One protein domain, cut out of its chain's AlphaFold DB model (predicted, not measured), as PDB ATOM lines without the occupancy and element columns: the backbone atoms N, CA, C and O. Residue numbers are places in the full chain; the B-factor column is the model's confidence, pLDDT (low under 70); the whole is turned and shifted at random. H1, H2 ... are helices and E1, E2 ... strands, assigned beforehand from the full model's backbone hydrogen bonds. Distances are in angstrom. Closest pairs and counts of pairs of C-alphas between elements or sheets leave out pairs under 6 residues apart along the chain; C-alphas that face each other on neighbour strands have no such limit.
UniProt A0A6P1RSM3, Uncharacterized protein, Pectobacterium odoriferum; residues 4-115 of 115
ATOM      1  N   SER A   4     -23.104 -12.462  48.424       94.44
ATOM      2  CA  SER A   4     -21.939 -12.521  49.302       94.44
ATOM      3  C   SER A   4     -22.388 -12.324  50.748       94.44
ATOM      4  O   SER A   4     -23.463 -11.787  51.002       94.44
ATOM      5  N   VAL A   5     -21.576 -12.783  51.701       94.44
ATOM      6  CA  VAL A   5     -21.835 -12.572  53.130       94.44
ATOM      7  C   VAL A   5     -20.626 -11.895  53.752       94.44
ATOM      8  O   VAL A   5     -19.514 -12.419  53.668       94.44
ATOM      9  N   ARG A   6     -20.836 -10.741  54.390       93.62
ATOM     10  CA  ARG A   6     -19.800  -9.990  55.112       93.62
ATOM     11  C   ARG A   6     -20.163  -9.848  56.586       93.62
ATOM     12  O   ARG A   6     -21.312  -9.591  56.926       93.62
ATOM     13  N   LYS A   7     -19.182  -9.977  57.479       91.38
ATOM     14  CA  LYS A   7     -19.393  -9.744  58.913       91.38
ATOM     15  C   LYS A   7     -19.342  -8.244  59.206       91.38
ATOM     16  O   LYS A   7     -18.338  -7.599  58.911       91.38
ATOM     17  N   ASN A   8     -20.389  -7.707  59.822       87.88
ATOM     18  CA  ASN A   8     -20.369  -6.366  60.383       87.88
ATOM     19  C   ASN A   8     -19.630  -6.387  61.730       87.88
ATOM     20  O   ASN A   8     -20.001  -7.123  62.647       87.88
ATOM     21  N   ARG A   9     -18.563  -5.590  61.833       78.88
ATOM     22  CA  ARG A   9     -17.700  -5.533  63.020       78.88
ATOM     23  C   ARG A   9     -18.357  -4.820  64.201       78.88
ATOM     24  O   ARG A   9     -17.998  -5.138  65.326       78.88
ATOM     25  N   SER A  10     -19.298  -3.901  63.965       80.81
ATOM     26  CA  SER A  10     -19.936  -3.139  65.045       80.81
ATOM     27  C   SER A  10     -20.996  -3.946  65.794       80.81
ATOM     28  O   SER A  10     -21.045  -3.893  67.016       80.81
ATOM     29  N   ASN A  11     -21.808  -4.732  65.075       78.25
ATOM     30  CA  ASN A  11     -23.037  -5.320  65.633       78.25
ATOM     31  C   ASN A  11     -23.095  -6.860  65.551       78.25
ATOM     32  O   ASN A  11     -24.164  -7.439  65.711       78.25
ATOM     33  N   ASN A  12     -21.982  -7.548  65.258       84.19
ATOM     34  CA  ASN A  12     -21.919  -9.015  65.079       84.19
ATOM     35  C   ASN A  12     -22.899  -9.607  64.036       84.19
ATOM     36  O   ASN A  12     -23.083 -10.824  63.981       84.19
ATOM     37  N   LEU A  13     -23.488  -8.771  63.177       92.38
ATOM     38  CA  LEU A  13     -24.387  -9.188  62.101       92.38
ATOM     39  C   LEU A  13     -23.612  -9.778  60.921       92.38
ATOM     40  O   LEU A  13     -22.490  -9.358  60.621       92.38
ATOM     41  N   ASN A  14     -24.238 -10.709  60.206       95.12
ATOM     42  CA  ASN A  14     -23.751 -11.192  58.917       95.12
ATOM     43  C   ASN A  14     -24.613 -10.574  57.808       95.12
ATOM     44  O   ASN A  14     -25.755 -10.966  57.614       95.12
ATOM     45  N   ILE A  15     -24.075  -9.586  57.098       95.69
ATOM     46  CA  ILE A  15     -24.797  -8.873  56.045       95.69
ATOM     47  C   ILE A  15     -24.704  -9.671  54.748       95.69
ATOM     48  O   ILE A  15     -23.600  -9.950  54.270       95.69
ATOM     49  N   ILE A  16     -25.858 -10.037  54.206       96.38
ATOM     50  CA  ILE A  16     -26.016 -10.707  52.921       96.38
ATOM     51  C   ILE A  16     -26.277  -9.636  51.864       96.38
ATOM     52  O   ILE A  16     -27.250  -8.897  51.983       96.38
ATOM     53  N   SER A  17     -25.439  -9.611  50.830       95.38
ATOM     54  CA  SER A  17     -25.590  -8.705  49.692       95.38
ATOM     55  C   SER A  17     -25.804  -9.475  48.407       95.38
ATOM     56  O   SER A  17     -25.004 -10.355  48.069       95.38
ATOM     57  N   PHE A  18     -26.873  -9.153  47.684       96.31
ATOM     58  CA  PHE A  18     -27.204  -9.827  46.436       96.31
ATOM     59  C   PHE A  18     -26.441  -9.243  45.250       96.31
ATOM     60  O   PHE A  18     -26.164  -8.051  45.150       96.31
ATOM     61  N   LYS A  19     -26.054 -10.125  44.331       95.75
ATOM     62  CA  LYS A  19     -25.337  -9.771  43.104       95.75
ATOM     63  C   LYS A  19     -26.330  -9.544  41.971       95.75
ATOM     64  O   LYS A  19     -27.419 -10.103  41.972       95.75
ATOM     65  N   LYS A  20     -25.903  -8.841  40.917       95.62
ATOM     66  CA  LYS A  20     -26.704  -8.622  39.695       95.62
ATOM     67  C   LYS A  20     -27.308  -9.908  39.109       95.62
ATOM     68  O   LYS A  20     -28.401  -9.872  38.563       95.62
ATOM     69  N   SER A  21     -26.609 -11.039  39.215       96.19
ATOM     70  CA  SER A  21     -27.120 -12.342  38.770       96.19
ATOM     71  C   SER A  21     -28.378 -12.789  39.513       96.19
ATOM     72  O   SER A  21     -29.203 -13.459  38.913       96.19
ATOM     73  N   PHE A  22     -28.529 -12.431  40.790       97.19
ATOM     74  CA  PHE A  22     -29.726 -12.745  41.567       97.19
ATOM     75  C   PHE A  22     -30.912 -11.920  41.085       97.19
ATOM     76  O   PHE A  22     -31.958 -12.478  40.797       97.19
ATOM     77  N   PHE A  23     -30.722 -10.612  40.906       96.94
ATOM     78  CA  PHE A  23     -31.787  -9.743  40.410       96.94
ATOM     79  C   PHE A  23     -32.263 -10.162  39.016       96.94
ATOM     80  O   PHE A  23     -33.460 -10.261  38.800       96.94
ATOM     81  N   LYS A  24     -31.343 -10.549  38.122       96.62
ATOM     82  CA  LYS A  24     -31.697 -11.139  36.819       96.62
ATOM     83  C   LYS A  24     -32.483 -12.447  36.917       96.62
ATOM     84  O   LYS A  24     -33.248 -12.757  36.019       96.62
ATOM     85  N   LEU A  25     -32.240 -13.249  37.954       96.44
ATOM     86  CA  LEU A  25     -32.949 -14.511  38.152       96.44
ATOM     87  C   LEU A  25     -34.418 -14.260  38.519       96.44
ATOM     88  O   LEU A  25     -35.283 -15.005  38.078       96.44
ATOM     89  N   ILE A  26     -34.681 -13.227  39.324       96.56
ATOM     90  CA  ILE A  26     -36.010 -12.954  39.886       96.56
ATOM     91  C   ILE A  26     -36.809 -11.894  39.116       96.56
ATOM     92  O   ILE A  26     -37.984 -11.712  39.404       96.56
ATOM     93  N   GLU A  27     -36.189 -11.180  38.170       96.06
ATOM     94  CA  GLU A  27     -36.740  -9.955  37.566       96.06
ATOM     95  C   GLU A  27     -38.148 -10.121  36.971       96.06
ATOM     96  O   GLU A  27     -38.954  -9.206  37.085       96.06
ATOM     97  N   ASN A  28     -38.466 -11.287  36.401       94.69
ATOM     98  CA  ASN A  28     -39.740 -11.554  35.718       94.69
ATOM     99  C   ASN A  28     -40.603 -12.604  36.437       94.69
ATOM    100  O   ASN A  28     -41.483 -13.202  35.820       94.69
ATOM    101  N   GLU A  29     -40.314 -12.906  37.701       95.00
ATOM    102  CA  GLU A  29     -41.001 -13.975  38.430       95.00
ATOM    103  C   GLU A  29     -42.104 -13.438  39.337       95.00
ATOM    104  O   GLU A  29     -42.045 -12.301  39.808       95.00
ATOM    105  N   ASP A  30     -43.089 -14.291  39.619       94.69
ATOM    106  CA  ASP A  30     -44.164 -13.992  40.564       94.69
ATOM    107  C   ASP A  30     -43.594 -13.622  41.943       94.69
ATOM    108  O   ASP A  30     -42.701 -14.294  42.475       94.69
ATOM    109  N   GLY A  31     -44.121 -12.557  42.546       94.00
ATOM    110  CA  GLY A  31     -43.626 -12.043  43.815       94.00
ATOM    111  C   GLY A  31     -43.677 -13.065  44.954       94.00
ATOM    112  O   GLY A  31     -42.775 -13.082  45.795       94.00
ATOM    113  N   TRP A  32     -44.640 -13.989  44.946       92.38
ATOM    114  CA  TRP A  32     -44.717 -15.077  45.917       92.38
ATOM    115  C   TRP A  32     -43.553 -16.063  45.768       92.38
ATOM    116  O   TRP A  32     -42.920 -16.438  46.762       92.38
ATOM    117  N   VAL A  33     -43.194 -16.426  44.530       95.00
ATOM    118  CA  VAL A  33     -42.013 -17.262  44.233       95.00
ATOM    119  C   VAL A  33     -40.750 -16.598  44.779       95.00
ATOM    120  O   VAL A  33     -39.938 -17.252  45.444       95.00
ATOM    121  N   ILE A  34     -40.612 -15.287  44.566       96.56
ATOM    122  CA  ILE A  34     -39.479 -14.500  45.064       96.56
ATOM    123  C   ILE A  34     -39.445 -14.514  46.597       96.56
ATOM    124  O   ILE A  34     -38.401 -14.829  47.178       96.56
ATOM    125  N   ARG A  35     -40.570 -14.236  47.272       94.88
ATOM    126  CA  ARG A  35     -40.653 -14.232  48.744       94.88
ATOM    127  C   ARG A  35     -40.259 -15.571  49.344       94.88
ATOM    128  O   ARG A  35     -39.433 -15.610  50.261       94.88
ATOM    129  N   VAL A  36     -40.809 -16.664  48.819       95.31
ATOM    130  CA  VAL A  36     -40.496 -18.010  49.305       95.31
ATOM    131  C   VAL A  36     -39.019 -18.318  49.090       95.31
ATOM    132  O   VAL A  36     -38.348 -18.792  50.009       95.31
ATOM    133  N   PHE A  37     -38.468 -18.000  47.918       96.75
ATOM    134  CA  PHE A  37     -37.059 -18.257  47.644       96.75
ATOM    135  C   PHE A  37     -36.126 -17.486  48.583       96.75
ATOM    136  O   PHE A  37     -35.219 -18.077  49.175       96.75
ATOM    137  N   VAL A  38     -36.385 -16.194  48.783       96.81
ATOM    138  CA  VAL A  38     -35.624 -15.335  49.698       96.81
ATOM    139  C   VAL A  38     -35.719 -15.846  51.141       96.81
ATOM    140  O   VAL A  38     -34.699 -15.930  51.832       96.81
ATOM    141  N   TYR A  39     -36.908 -16.271  51.583       96.06
ATOM    142  CA  TYR A  39     -37.115 -16.881  52.899       96.06
ATOM    143  C   TYR A  39     -36.294 -18.167  53.077       96.06
ATOM    144  O   TYR A  39     -35.577 -18.314  54.075       96.06
ATOM    145  N   ILE A  40     -36.351 -19.095  52.116       96.62
ATOM    146  CA  ILE A  40     -35.593 -20.353  52.176       96.62
ATOM    147  C   ILE A  40     -34.089 -20.075  52.178       96.62
ATOM    148  O   ILE A  40     -33.348 -20.668  52.967       96.62
ATOM    149  N   LEU A  41     -33.633 -19.145  51.337       95.25
ATOM    150  CA  LEU A  41     -32.229 -18.776  51.249       95.25
ATOM    151  C   LEU A  41     -31.712 -18.211  52.577       95.25
ATOM    152  O   LEU A  41     -30.667 -18.647  53.064       95.25
ATOM    153  N   LEU A  42     -32.464 -17.300  53.201       95.50
ATOM    154  CA  LEU A  42     -32.115 -16.724  54.499       95.50
ATOM    155  C   LEU A  42     -32.006 -17.796  55.585       95.50
ATOM    156  O   LEU A  42     -31.028 -17.816  56.333       95.50
ATOM    157  N   ASN A  43     -32.981 -18.707  55.652       94.75
ATOM    158  CA  ASN A  43     -32.968 -19.810  56.613       94.75
ATOM    159  C   ASN A  43     -31.732 -20.690  56.431       94.75
ATOM    160  O   ASN A  43     -31.009 -20.940  57.395       94.75
ATOM    161  N   LYS A  44     -31.432 -21.095  55.191       92.50
ATOM    162  CA  LYS A  44     -30.254 -21.921  54.896       92.50
ATOM    163  C   LYS A  44     -28.948 -21.203  55.236       92.50
ATOM    164  O   LYS A  44     -28.045 -21.836  55.779       92.50
ATOM    165  N   ILE A  45     -28.845 -19.893  54.994       93.50
ATOM    166  CA  ILE A  45     -27.670 -19.099  55.387       93.50
ATOM    167  C   ILE A  45     -27.520 -19.042  56.912       93.50
ATOM    168  O   ILE A  45     -26.416 -19.211  57.435       93.50
ATOM    169  N   ARG A  46     -28.626 -18.859  57.640       94.75
ATOM    170  CA  ARG A  46     -28.629 -18.754  59.107       94.75
ATOM    171  C   ARG A  46     -28.159 -20.018  59.824       94.75
ATOM    172  O   ARG A  46     -27.638 -19.895  60.929       94.75
ATOM    173  N   VAL A  47     -28.236 -21.188  59.183       92.00
ATOM    174  CA  VAL A  47     -27.672 -22.444  59.715       92.00
ATOM    175  C   VAL A  47     -26.163 -22.330  59.969       92.00
ATOM    176  O   VAL A  47     -25.665 -22.879  60.946       92.00
ATOM    177  N   PHE A  48     -25.421 -21.611  59.119       91.19
ATOM    178  CA  PHE A  48     -23.956 -21.497  59.227       91.19
ATOM    179  C   PHE A  48     -23.454 -20.074  59.509       91.19
ATOM    180  O   PHE A  48     -22.306 -19.891  59.924       91.19
ATOM    181  N   LYS A  49     -24.293 -19.053  59.307       93.44
ATOM    182  CA  LYS A  49     -24.064 -17.661  59.717       93.44
ATOM    183  C   LYS A  49     -25.237 -17.183  60.576       93.44
ATOM    184  O   LYS A  49     -26.147 -16.537  60.052       93.44
ATOM    185  N   PRO A  50     -25.221 -17.460  61.889       92.75
ATOM    186  CA  PRO A  50     -26.220 -16.919  62.804       92.75
ATOM    187  C   PRO A  50     -26.318 -15.391  62.678       92.75
ATOM    188  O   PRO A  50     -25.325 -14.726  62.373       92.75
ATOM    189  N   ASN A  51     -27.503 -14.821  62.900       93.88
ATOM    190  CA  ASN A  51     -27.762 -13.376  62.776       93.88
ATOM    191  C   ASN A  51     -27.496 -12.805  61.371       93.88
ATOM    192  O   ASN A  51     -27.084 -11.650  61.224       93.88
ATOM    193  N   ALA A  52     -27.690 -13.621  60.332       95.19
ATOM    194  CA  ALA A  52     -27.657 -13.127  58.968       95.19
ATOM    195  C   ALA A  52     -28.906 -12.299  58.636       95.19
ATOM    196  O   ALA A  52     -30.031 -12.691  58.979       95.19
ATOM    197  N   VAL A  53     -28.686 -11.166  57.977       95.12
ATOM    198  CA  VAL A  53     -29.705 -10.210  57.520       95.12
ATOM    199  C   VAL A  53     -29.328  -9.710  56.128       95.12
ATOM    200  O   VAL A  53     -28.143  -9.707  55.785       95.12
ATOM    201  N   PHE A  54     -30.309  -9.305  55.328       94.94
ATOM    202  CA  PHE A  54     -30.039  -8.635  54.056       94.94
ATOM    203  C   PHE A  54     -29.546  -7.208  54.311       94.94
ATOM    204  O   PHE A  54     -29.854  -6.620  55.350       94.94
ATOM    205  N   ASP A  55     -28.715  -6.665  53.419       93.50
ATOM    206  CA  ASP A  55     -28.554  -5.211  53.400       93.50
ATOM    207  C   ASP A  55     -29.833  -4.528  52.908       93.50
ATOM    208  O   ASP A  55     -30.624  -5.122  52.175       93.50
ATOM    209  N   LEU A  56     -30.012  -3.280  53.342       91.81
ATOM    210  CA  LEU A  56     -31.213  -2.491  53.078       91.81
ATOM    211  C   LEU A  56     -31.433  -2.286  51.575       91.81
ATOM    212  O   LEU A  56     -32.524  -2.553  51.092       91.81
ATOM    213  N   ASP A  57     -30.383  -1.931  50.828       93.50
ATOM    214  CA  ASP A  57     -30.478  -1.722  49.378       93.50
ATOM    215  C   ASP A  57     -30.985  -2.985  48.664       93.50
ATOM    216  O   ASP A  57     -31.804  -2.929  47.750       93.50
ATOM    217  N   SER A  58     -30.500  -4.157  49.073       93.06
ATOM    218  CA  SER A  58     -30.958  -5.435  48.543       93.06
ATOM    219  C   SER A  58     -32.420  -5.718  48.879       93.06
ATOM    220  O   SER A  58     -33.153  -6.203  48.020       93.06
ATOM    221  N   GLU A  59     -32.835  -5.452  50.116       94.69
ATOM    222  CA  GLU A  59     -34.211  -5.651  50.572       94.69
ATOM    223  C   GLU A  59     -35.186  -4.732  49.822       94.69
ATOM    224  O   GLU A  59     -36.203  -5.208  49.314       94.69
ATOM    225  N   ASP A  60     -34.829  -3.458  49.655       96.69
ATOM    226  CA  ASP A  60     -35.614  -2.472  48.913       96.69
ATOM    227  C   ASP A  60     -35.779  -2.878  47.442       96.69
ATOM    228  O   ASP A  60     -36.901  -2.930  46.938       96.69
ATOM    229  N   ASN A  61     -34.689  -3.275  46.775       96.38
ATOM    230  CA  ASN A  61     -34.733  -3.726  45.381       96.38
ATOM    231  C   ASN A  61     -35.586  -4.994  45.198       96.38
ATOM    232  O   ASN A  61     -36.328  -5.115  44.225       96.38
ATOM    233  N   ILE A  62     -35.492  -5.960  46.120       96.88
ATOM    234  CA  ILE A  62     -36.319  -7.176  46.074       96.88
ATOM    235  C   ILE A  62     -37.799  -6.816  46.217       96.88
ATOM    236  O   ILE A  62     -38.632  -7.316  45.461       96.88
ATOM    237  N   ASN A  63     -38.125  -5.943  47.172       96.31
ATOM    238  CA  ASN A  63     -39.496  -5.505  47.406       96.31
ATOM    239  C   ASN A  63     -40.060  -4.708  46.225       96.31
ATOM    240  O   ASN A  63     -41.239  -4.856  45.906       96.31
ATOM    241  N   GLU A  64     -39.239  -3.903  45.550       97.12
ATOM    242  CA  GLU A  64     -39.638  -3.197  44.333       97.12
ATOM    243  C   GLU A  64     -39.984  -4.173  43.201       97.12
ATOM    244  O   GLU A  64     -41.054  -4.050  42.607       97.12
ATOM    245  N   ILE A  65     -39.151  -5.193  42.962       97.12
ATOM    246  CA  ILE A  65     -39.426  -6.231  41.952       97.12
ATOM    247  C   ILE A  65     -40.727  -6.973  42.278       97.12
ATOM    248  O   ILE A  65     -41.588  -7.113  41.412       97.12
ATOM    249  N   ILE A  66     -40.918  -7.388  43.536       96.38
ATOM    250  CA  ILE A  66     -42.158  -8.049  43.978       96.38
ATOM    251  C   ILE A  66     -43.375  -7.152  43.724       96.38
ATOM    252  O   ILE A  66     -44.396  -7.616  43.222       96.38
ATOM    253  N   LYS A  67     -43.272  -5.859  44.040       96.00
ATOM    254  CA  LYS A  67     -44.360  -4.900  43.837       96.00
ATOM    255  C   LYS A  67     -44.709  -4.722  42.358       96.00
ATOM    256  O   LYS A  67     -45.886  -4.570  42.043       96.00
ATOM    257  N   ILE A  68     -43.712  -4.709  41.474       96.12
ATOM    258  CA  ILE A  68     -43.906  -4.579  40.022       96.12
ATOM    259  C   ILE A  68     -44.582  -5.830  39.454       96.12
ATOM    260  O   ILE A  68     -45.513  -5.707  38.661       96.12
ATOM    261  N   ASN A  69     -44.138  -7.013  39.878       93.75
ATOM    262  CA  ASN A  69     -44.611  -8.281  39.323       93.75
ATOM    263  C   ASN A  69     -45.955  -8.726  39.916       93.75
ATOM    264  O   ASN A  69     -46.686  -9.486  39.283       93.75
ATOM    265  N   GLY A  70     -46.300  -8.227  41.105       90.75
ATOM    266  CA  GLY A  70     -47.477  -8.657  41.848       90.75
ATOM    267  C   GLY A  70     -47.274 -10.015  42.516       90.75
ATOM    268  O   GLY A  70     -46.274 -10.702  42.308       90.75
ATOM    269  N   GLU A  71     -48.231 -10.390  43.358       86.31
ATOM    270  CA  GLU A  71     -48.194 -11.642  44.108       86.31
ATOM    271  C   GLU A  71     -49.463 -12.439  43.847       86.31
ATOM    272  O   GLU A  71     -50.578 -11.930  44.003       86.31
ATOM    273  N   CYS A  72     -49.301 -13.707  43.482       81.81
ATOM    274  CA  CYS A  72     -50.419 -14.626  43.484       81.81
ATOM    275  C   CYS A  72     -50.771 -15.030  44.920       81.81
ATOM    276  O   CYS A  72     -49.917 -15.472  45.693       81.81
ATOM    277  N   HIS A  73     -52.051 -14.915  45.264       71.81
ATOM    278  CA  HIS A  73     -52.583 -15.363  46.543       71.81
ATOM    279  C   HIS A  73     -53.462 -16.596  46.342       71.81
ATOM    280  O   HIS A  73     -54.411 -16.578  45.555       71.81
ATOM    281  N   PHE A  74     -53.168 -17.659  47.090       71.94
ATOM    282  CA  PHE A  74     -54.025 -18.839  47.157       71.94
ATOM    283  C   PHE A  74     -55.175 -18.563  48.124       71.94
ATOM    284  O   PHE A  74     -54.963 -18.442  49.328       71.94
ATOM    285  N   ASN A  75     -56.392 -18.461  47.591       72.44
ATOM    286  CA  ASN A  75     -57.598 -18.252  48.400       72.44
ATOM    287  C   ASN A  75     -58.200 -19.567  48.926       72.44
ATOM    288  O   ASN A  75     -59.100 -19.532  49.763       72.44
ATOM    289  N   ASP A  76     -57.716 -20.719  48.448       81.19
ATOM    290  CA  ASP A  76     -58.155 -22.036  48.910       81.19
ATOM    291  C   ASP A  76     -57.327 -22.497  50.130       81.19
ATOM    292  O   ASP A  76     -56.092 -22.574  50.042       81.19
ATOM    293  N   PRO A  77     -57.969 -22.848  51.260       84.62
ATOM    294  CA  PRO A  77     -57.286 -23.368  52.444       84.62
ATOM    295  C   PRO A  77     -56.423 -24.614  52.186       84.62
ATOM    296  O   PRO A  77     -55.389 -24.787  52.834       84.62
ATOM    297  N   ILE A  78     -56.815 -25.482  51.249       86.25
ATOM    298  CA  ILE A  78     -56.060 -26.687  50.891       86.25
ATOM    299  C   ILE A  78     -54.754 -26.287  50.202       86.25
ATOM    300  O   ILE A  78     -53.685 -26.749  50.603       86.25
ATOM    301  N   PHE A  79     -54.806 -25.385  49.218       83.69
ATOM    302  CA  PHE A  79     -53.599 -24.907  48.536       83.69
ATOM    303  C   PHE A  79     -52.672 -24.130  49.468       83.69
ATOM    304  O   PHE A  79     -51.448 -24.246  49.353       83.69
ATOM    305  N   HIS A  80     -53.230 -23.402  50.437       85.62
ATOM    306  CA  HIS A  80     -52.439 -22.788  51.497       85.62
ATOM    307  C   HIS A  80     -51.663 -23.843  52.300       85.62
ATOM    308  O   HIS A  80     -50.440 -23.761  52.398       85.62
ATOM    309  N   HIS A  81     -52.341 -24.887  52.785       89.25
ATOM    310  CA  HIS A  81     -51.701 -25.949  53.561       89.25
ATOM    311  C   HIS A  81     -50.621 -26.708  52.767       89.25
ATOM    312  O   HIS A  81     -49.518 -26.929  53.269       89.25
ATOM    313  N   ILE A  82     -50.895 -27.062  51.505       89.31
ATOM    314  CA  ILE A  82     -49.913 -27.726  50.628       89.31
ATOM    315  C   ILE A  82     -48.676 -26.831  50.449       89.31
ATOM    316  O   ILE A  82     -47.542 -27.319  50.506       89.31
ATOM    317  N   SER A  83     -48.880 -25.521  50.284       90.38
ATOM    318  CA  SER A  83     -47.793 -24.545  50.169       90.38
ATOM    319  C   SER A  83     -46.934 -24.491  51.432       90.38
ATOM    320  O   SER A  83     -45.707 -24.529  51.335       90.38
ATOM    321  N   GLU A  84     -47.548 -24.463  52.617       91.62
ATOM    322  CA  GLU A  84     -46.823 -24.493  53.892       91.62
ATOM    323  C   GLU A  84     -45.984 -25.768  54.045       91.62
ATOM    324  O   GLU A  84     -44.793 -25.688  54.361       91.62
ATOM    325  N   CYS A  85     -46.564 -26.937  53.757       94.00
ATOM    326  CA  CYS A  85     -45.855 -28.216  53.811       94.00
ATOM    327  C   CYS A  85     -44.654 -28.251  52.857       94.00
ATOM    328  O   CYS A  85     -43.575 -28.725  53.225       94.00
ATOM    329  N   PHE A  86     -44.813 -27.729  51.640       94.50
ATOM    330  CA  PHE A  86     -43.727 -27.640  50.668       94.50
ATOM    331  C   PHE A  86     -42.593 -26.724  51.150       94.50
ATOM    332  O   PHE A  86     -41.418 -27.102  51.091       94.50
ATOM    333  N   ILE A  87     -42.932 -25.541  51.671       95.06
ATOM    334  CA  ILE A  87     -41.960 -24.575  52.202       95.06
ATOM    335  C   ILE A  87     -41.192 -25.181  53.384       95.06
ATOM    336  O   ILE A  87     -39.963 -25.076  53.438       95.06
ATOM    337  N   ASP A  88     -41.883 -25.852  54.308       95.38
ATOM    338  CA  ASP A  88     -41.244 -26.512  55.448       95.38
ATOM    339  C   ASP A  88     -40.305 -27.647  54.997       95.38
ATOM    340  O   ASP A  88     -39.153 -27.721  55.437       95.38
ATOM    341  N   GLY A  89     -40.736 -28.460  54.027       94.94
ATOM    342  CA  GLY A  89     -39.900 -29.493  53.416       94.94
ATOM    343  C   GLY A  89     -38.616 -28.926  52.797       94.94
ATOM    344  O   GLY A  89     -37.517 -29.433  53.042       94.94
ATOM    345  N   LEU A  90     -38.712 -27.820  52.051       95.44
ATOM    346  CA  LEU A  90     -37.540 -27.142  51.492       95.44
ATOM    347  C   LEU A  90     -36.620 -26.561  52.567       95.44
ATOM    348  O   LEU A  90     -35.393 -26.635  52.410       95.44
ATOM    349  N   ARG A  91     -37.176 -26.019  53.657       93.62
ATOM    350  CA  ARG A  91     -36.395 -25.477  54.778       93.62
ATOM    351  C   ARG A  91     -35.494 -26.546  55.394       93.62
ATOM    352  O   ARG A  91     -34.318 -26.277  55.635       93.62
ATOM    353  N   HIS A  92     -36.021 -27.753  55.585       91.69
ATOM    354  CA  HIS A  92     -35.300 -28.874  56.198       91.69
ATOM    355  C   HIS A  92     -34.516 -29.740  55.201       91.69
ATOM    356  O   HIS A  92     -33.740 -30.605  55.607       91.69
ATOM    357  N   SER A  93     -34.677 -29.506  53.897       93.12
ATOM    358  CA  SER A  93     -33.961 -30.250  52.861       93.12
ATOM    359  C   SER A  93     -32.437 -30.068  52.931       93.12
ATOM    360  O   SER A  93     -31.916 -28.993  53.252       93.12
ATOM    361  N   THR A  94     -31.705 -31.100  52.507       91.88
ATOM    362  CA  THR A  94     -30.239 -31.074  52.362       91.88
ATOM    363  C   THR A  94     -29.766 -30.383  51.079       91.88
ATOM    364  O   THR A  94     -28.563 -30.183  50.905       91.88
ATOM    365  N   ILE A  95     -30.689 -29.985  50.194       91.81
ATOM    366  CA  ILE A  95     -30.384 -29.286  48.941       91.81
ATOM    367  C   ILE A  95     -29.745 -27.933  49.271       91.81
ATOM    368  O   ILE A  95     -30.279 -27.152  50.065       91.81
ATOM    369  N   LYS A  96     -28.583 -27.663  48.668       87.88
ATOM    370  CA  LYS A  96     -27.822 -26.412  48.846       87.88
ATOM    371  C   LYS A  96     -27.770 -25.556  47.587       87.88
ATOM    372  O   LYS A  96     -27.503 -24.361  47.682       87.88
ATOM    373  N   ASP A  97     -27.988 -26.170  46.430       92.44
ATOM    374  CA  ASP A  97     -27.942 -25.481  45.151       92.44
ATOM    375  C   ASP A  97     -29.130 -24.519  45.038       92.44
ATOM    376  O   ASP A  97     -30.291 -24.921  45.120       92.44
ATOM    377  N   SER A  98     -28.817 -23.231  44.901       92.50
ATOM    378  CA  SER A  98     -29.817 -22.169  44.839       92.50
ATOM    379  C   SER A  98     -30.654 -22.239  43.565       92.50
ATOM    380  O   SER A  98     -31.837 -21.926  43.633       92.50
ATOM    381  N   ASP A  99     -30.080 -22.688  42.447       95.00
ATOM    382  CA  ASP A  99     -30.799 -22.830  41.177       95.00
ATOM    383  C   ASP A  99     -31.820 -23.963  41.258       95.00
ATOM    384  O   ASP A  99     -32.967 -23.812  40.844       95.00
ATOM    385  N   VAL A 100     -31.432 -25.081  41.880       95.44
ATOM    386  CA  VAL A 100     -32.332 -26.222  42.106       95.44
ATOM    387  C   VAL A 100     -33.482 -25.836  43.034       95.44
ATOM    388  O   VAL A 100     -34.634 -26.145  42.738       95.44
ATOM    389  N   ILE A 101     -33.187 -25.147  44.143       95.88
ATOM    390  CA  ILE A 101     -34.212 -24.677  45.089       95.88
ATOM    391  C   ILE A 101     -35.175 -23.718  44.391       95.88
ATOM    392  O   ILE A 101     -36.387 -23.882  44.496       95.88
ATOM    393  N   PHE A 102     -34.642 -22.733  43.672       96.81
ATOM    394  CA  PHE A 102     -35.445 -21.744  42.972       96.81
ATOM    395  C   PHE A 102     -36.353 -22.385  41.923       96.81
ATOM    396  O   PHE A 102     -37.557 -22.140  41.920       96.81
ATOM    397  N   ASN A 103     -35.805 -23.272  41.089       96.44
ATOM    398  CA  ASN A 103     -36.585 -23.977  40.080       96.44
ATOM    399  C   ASN A 103     -37.673 -24.860  40.711       96.44
ATOM    400  O   ASN A 103     -38.789 -24.906  40.203       96.44
ATOM    401  N   ALA A 104     -37.388 -25.525  41.835       96.12
ATOM    402  CA  ALA A 104     -38.392 -26.305  42.555       96.12
ATOM    403  C   ALA A 104     -39.557 -25.429  43.044       96.12
ATOM    404  O   ALA A 104     -40.713 -25.794  42.838       96.12
ATOM    405  N   ILE A 105     -39.260 -24.271  43.645       96.06
ATOM    406  CA  ILE A 105     -40.269 -23.305  44.110       96.06
ATOM    407  C   ILE A 105     -41.103 -22.804  42.934       96.06
ATOM    408  O   ILE A 105     -42.331 -22.866  42.971       96.06
ATOM    409  N   ARG A 106     -40.434 -22.346  41.875       95.12
ATOM    410  CA  ARG A 106     -41.084 -21.806  40.685       95.12
ATOM    411  C   ARG A 106     -42.021 -22.832  40.048       95.12
ATOM    412  O   ARG A 106     -43.184 -22.531  39.811       95.12
ATOM    413  N   VAL A 107     -41.544 -24.054  39.801       94.12
ATOM    414  CA  VAL A 107     -42.359 -25.119  39.194       94.12
ATOM    415  C   VAL A 107     -43.547 -25.489  40.076       94.12
ATOM    416  O   VAL A 107     -44.638 -25.704  39.553       94.12
ATOM    417  N   PHE A 108     -43.353 -25.565  41.393       92.94
ATOM    418  CA  PHE A 108     -44.426 -25.877  42.332       92.94
ATOM    419  C   PHE A 108     -45.555 -24.841  42.259       92.94
ATOM    420  O   PHE A 108     -46.705 -25.212  42.031       92.94
ATOM    421  N   PHE A 109     -45.231 -23.551  42.363       90.00
ATOM    422  CA  PHE A 109     -46.253 -22.504  42.362       90.00
ATOM    423  C   PHE A 109     -46.871 -22.252  40.984       90.00
ATOM    424  O   PHE A 109     -48.069 -22.001  40.921       90.00
ATOM    425  N   ILE A 110     -46.125 -22.426  39.887       86.50
ATOM    426  CA  ILE A 110     -46.711 -22.412  38.535       86.50
ATOM    427  C   ILE A 110     -47.759 -23.517  38.388       86.50
ATOM    428  O   ILE A 110     -48.833 -23.278  37.848       86.50
ATOM    429  N   LYS A 111     -47.469 -24.736  38.859       82.50
ATOM    430  CA  LYS A 111     -48.406 -25.856  38.713       82.50
ATOM    431  C   LYS A 111     -49.688 -25.654  39.508       82.50
ATOM    432  O   LYS A 111     -50.749 -25.917  38.968       82.50
ATOM    433  N   ILE A 112     -49.585 -25.150  40.736       78.00
ATOM    434  CA  ILE A 112     -50.762 -24.887  41.579       78.00
ATOM    435  C   ILE A 112     -51.612 -23.740  41.013       78.00
ATOM    436  O   ILE A 112     -52.818 -23.735  41.193       78.00
ATOM    437  N   GLN A 113     -51.016 -22.779  40.301       70.38
ATOM    438  CA  GLN A 113     -51.771 -21.720  39.617       70.38
ATOM    439  C   GLN A 113     -52.520 -22.197  38.362       70.38
ATOM    440  O   GLN A 113     -53.438 -21.517  37.910       70.38
ATOM    441  N   CYS A 114     -52.098 -23.307  37.752       56.09
ATOM    442  CA  CYS A 114     -52.712 -23.854  36.539       56.09
ATOM    443  C   CYS A 114     -53.863 -24.841  36.812       56.09
ATOM    444  O   CYS A 114     -54.412 -25.378  35.848       56.09
ATOM    445  N   GLU A 115     -54.203 -25.088  38.078       50.66
ATOM    446  CA  GLU A 115     -55.313 -25.943  38.527       50.66
ATOM    447  C   GLU A 115     -56.467 -25.093  39.075       50.66
ATOM    448  O   GLU A 115     -57.631 -25.432  38.755       50.66
TER     449      GLU A 115
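Overview. This is residues 4 to 115 of the 115 residues of an uncharacterized protein of Pectobacterium odoriferum (UniProt A0A6P1RSM3). H2 runs through the middle, with H4 and H5 packed on it as a bundle, three helices roughly side by side, and the end of H3 packs on its start. A small sheet of E1, E2 and E3 is at one end of the elongated whole, and short H1 is near H3. The printed part has 112 residues, with five named helices and three named strands that follow along the chain as E1 E2 H1 H2 E3 H3 H4 H5; the class is mostly helix, and the sheet, in the order E1 E2 E3, is mixed. It is compact, radius of gyration of the C-alphas 14.7 A, spanning 49 by 30 by 22 A.

Arrangement. E1, residues 4 to 7, and E2, residues 14 to 18, form an antiparallel hairpin, with N 6 and O 15 within hydrogen-bond range at 2.9 A. E3, residues 52 to 54, is parallel to E2, with N 16 and O 53 at 2.8 A. E2, H1, residues 20 to 26, H2, residues 31 to 46, and E3 form a strand-helix-strand unit, two parallel neighbour strands with helices between, its crossover right-handed. H2, the hub, only grazes the sheet. Its residues 31 to 35 touch H3, residues 56 to 69, opposite ways at a shallow tilt of 28 degrees, the closest C-alphas being Gly 31 and Ile 66, 4.3 A. H4, residues 77 to 92, touches H2 with residues 87 to 91 alone, C-alphas 40 and 91 closest at 5.8 A. H5, residues 98 to 113, touches H2, C-alphas 33 and 106 closest at 5.8 A. Every O i to N i+4 pair in the five helices is within hydrogen-bond range.

Along the chain. E1 begins at C-alpha 4 (-21.939, -12.521, 49.302); H5 ends at C-alpha 113 (-51.771, -21.720, 39.617). H2 is 22.4 A long, H4 23.0 A.

Size, cuts and confidence. C-alphas 10 and 115 are farthest apart, 49.7 A. The printed part has no cut and no long link; pLDDT is under 70 at residues 114 to 115.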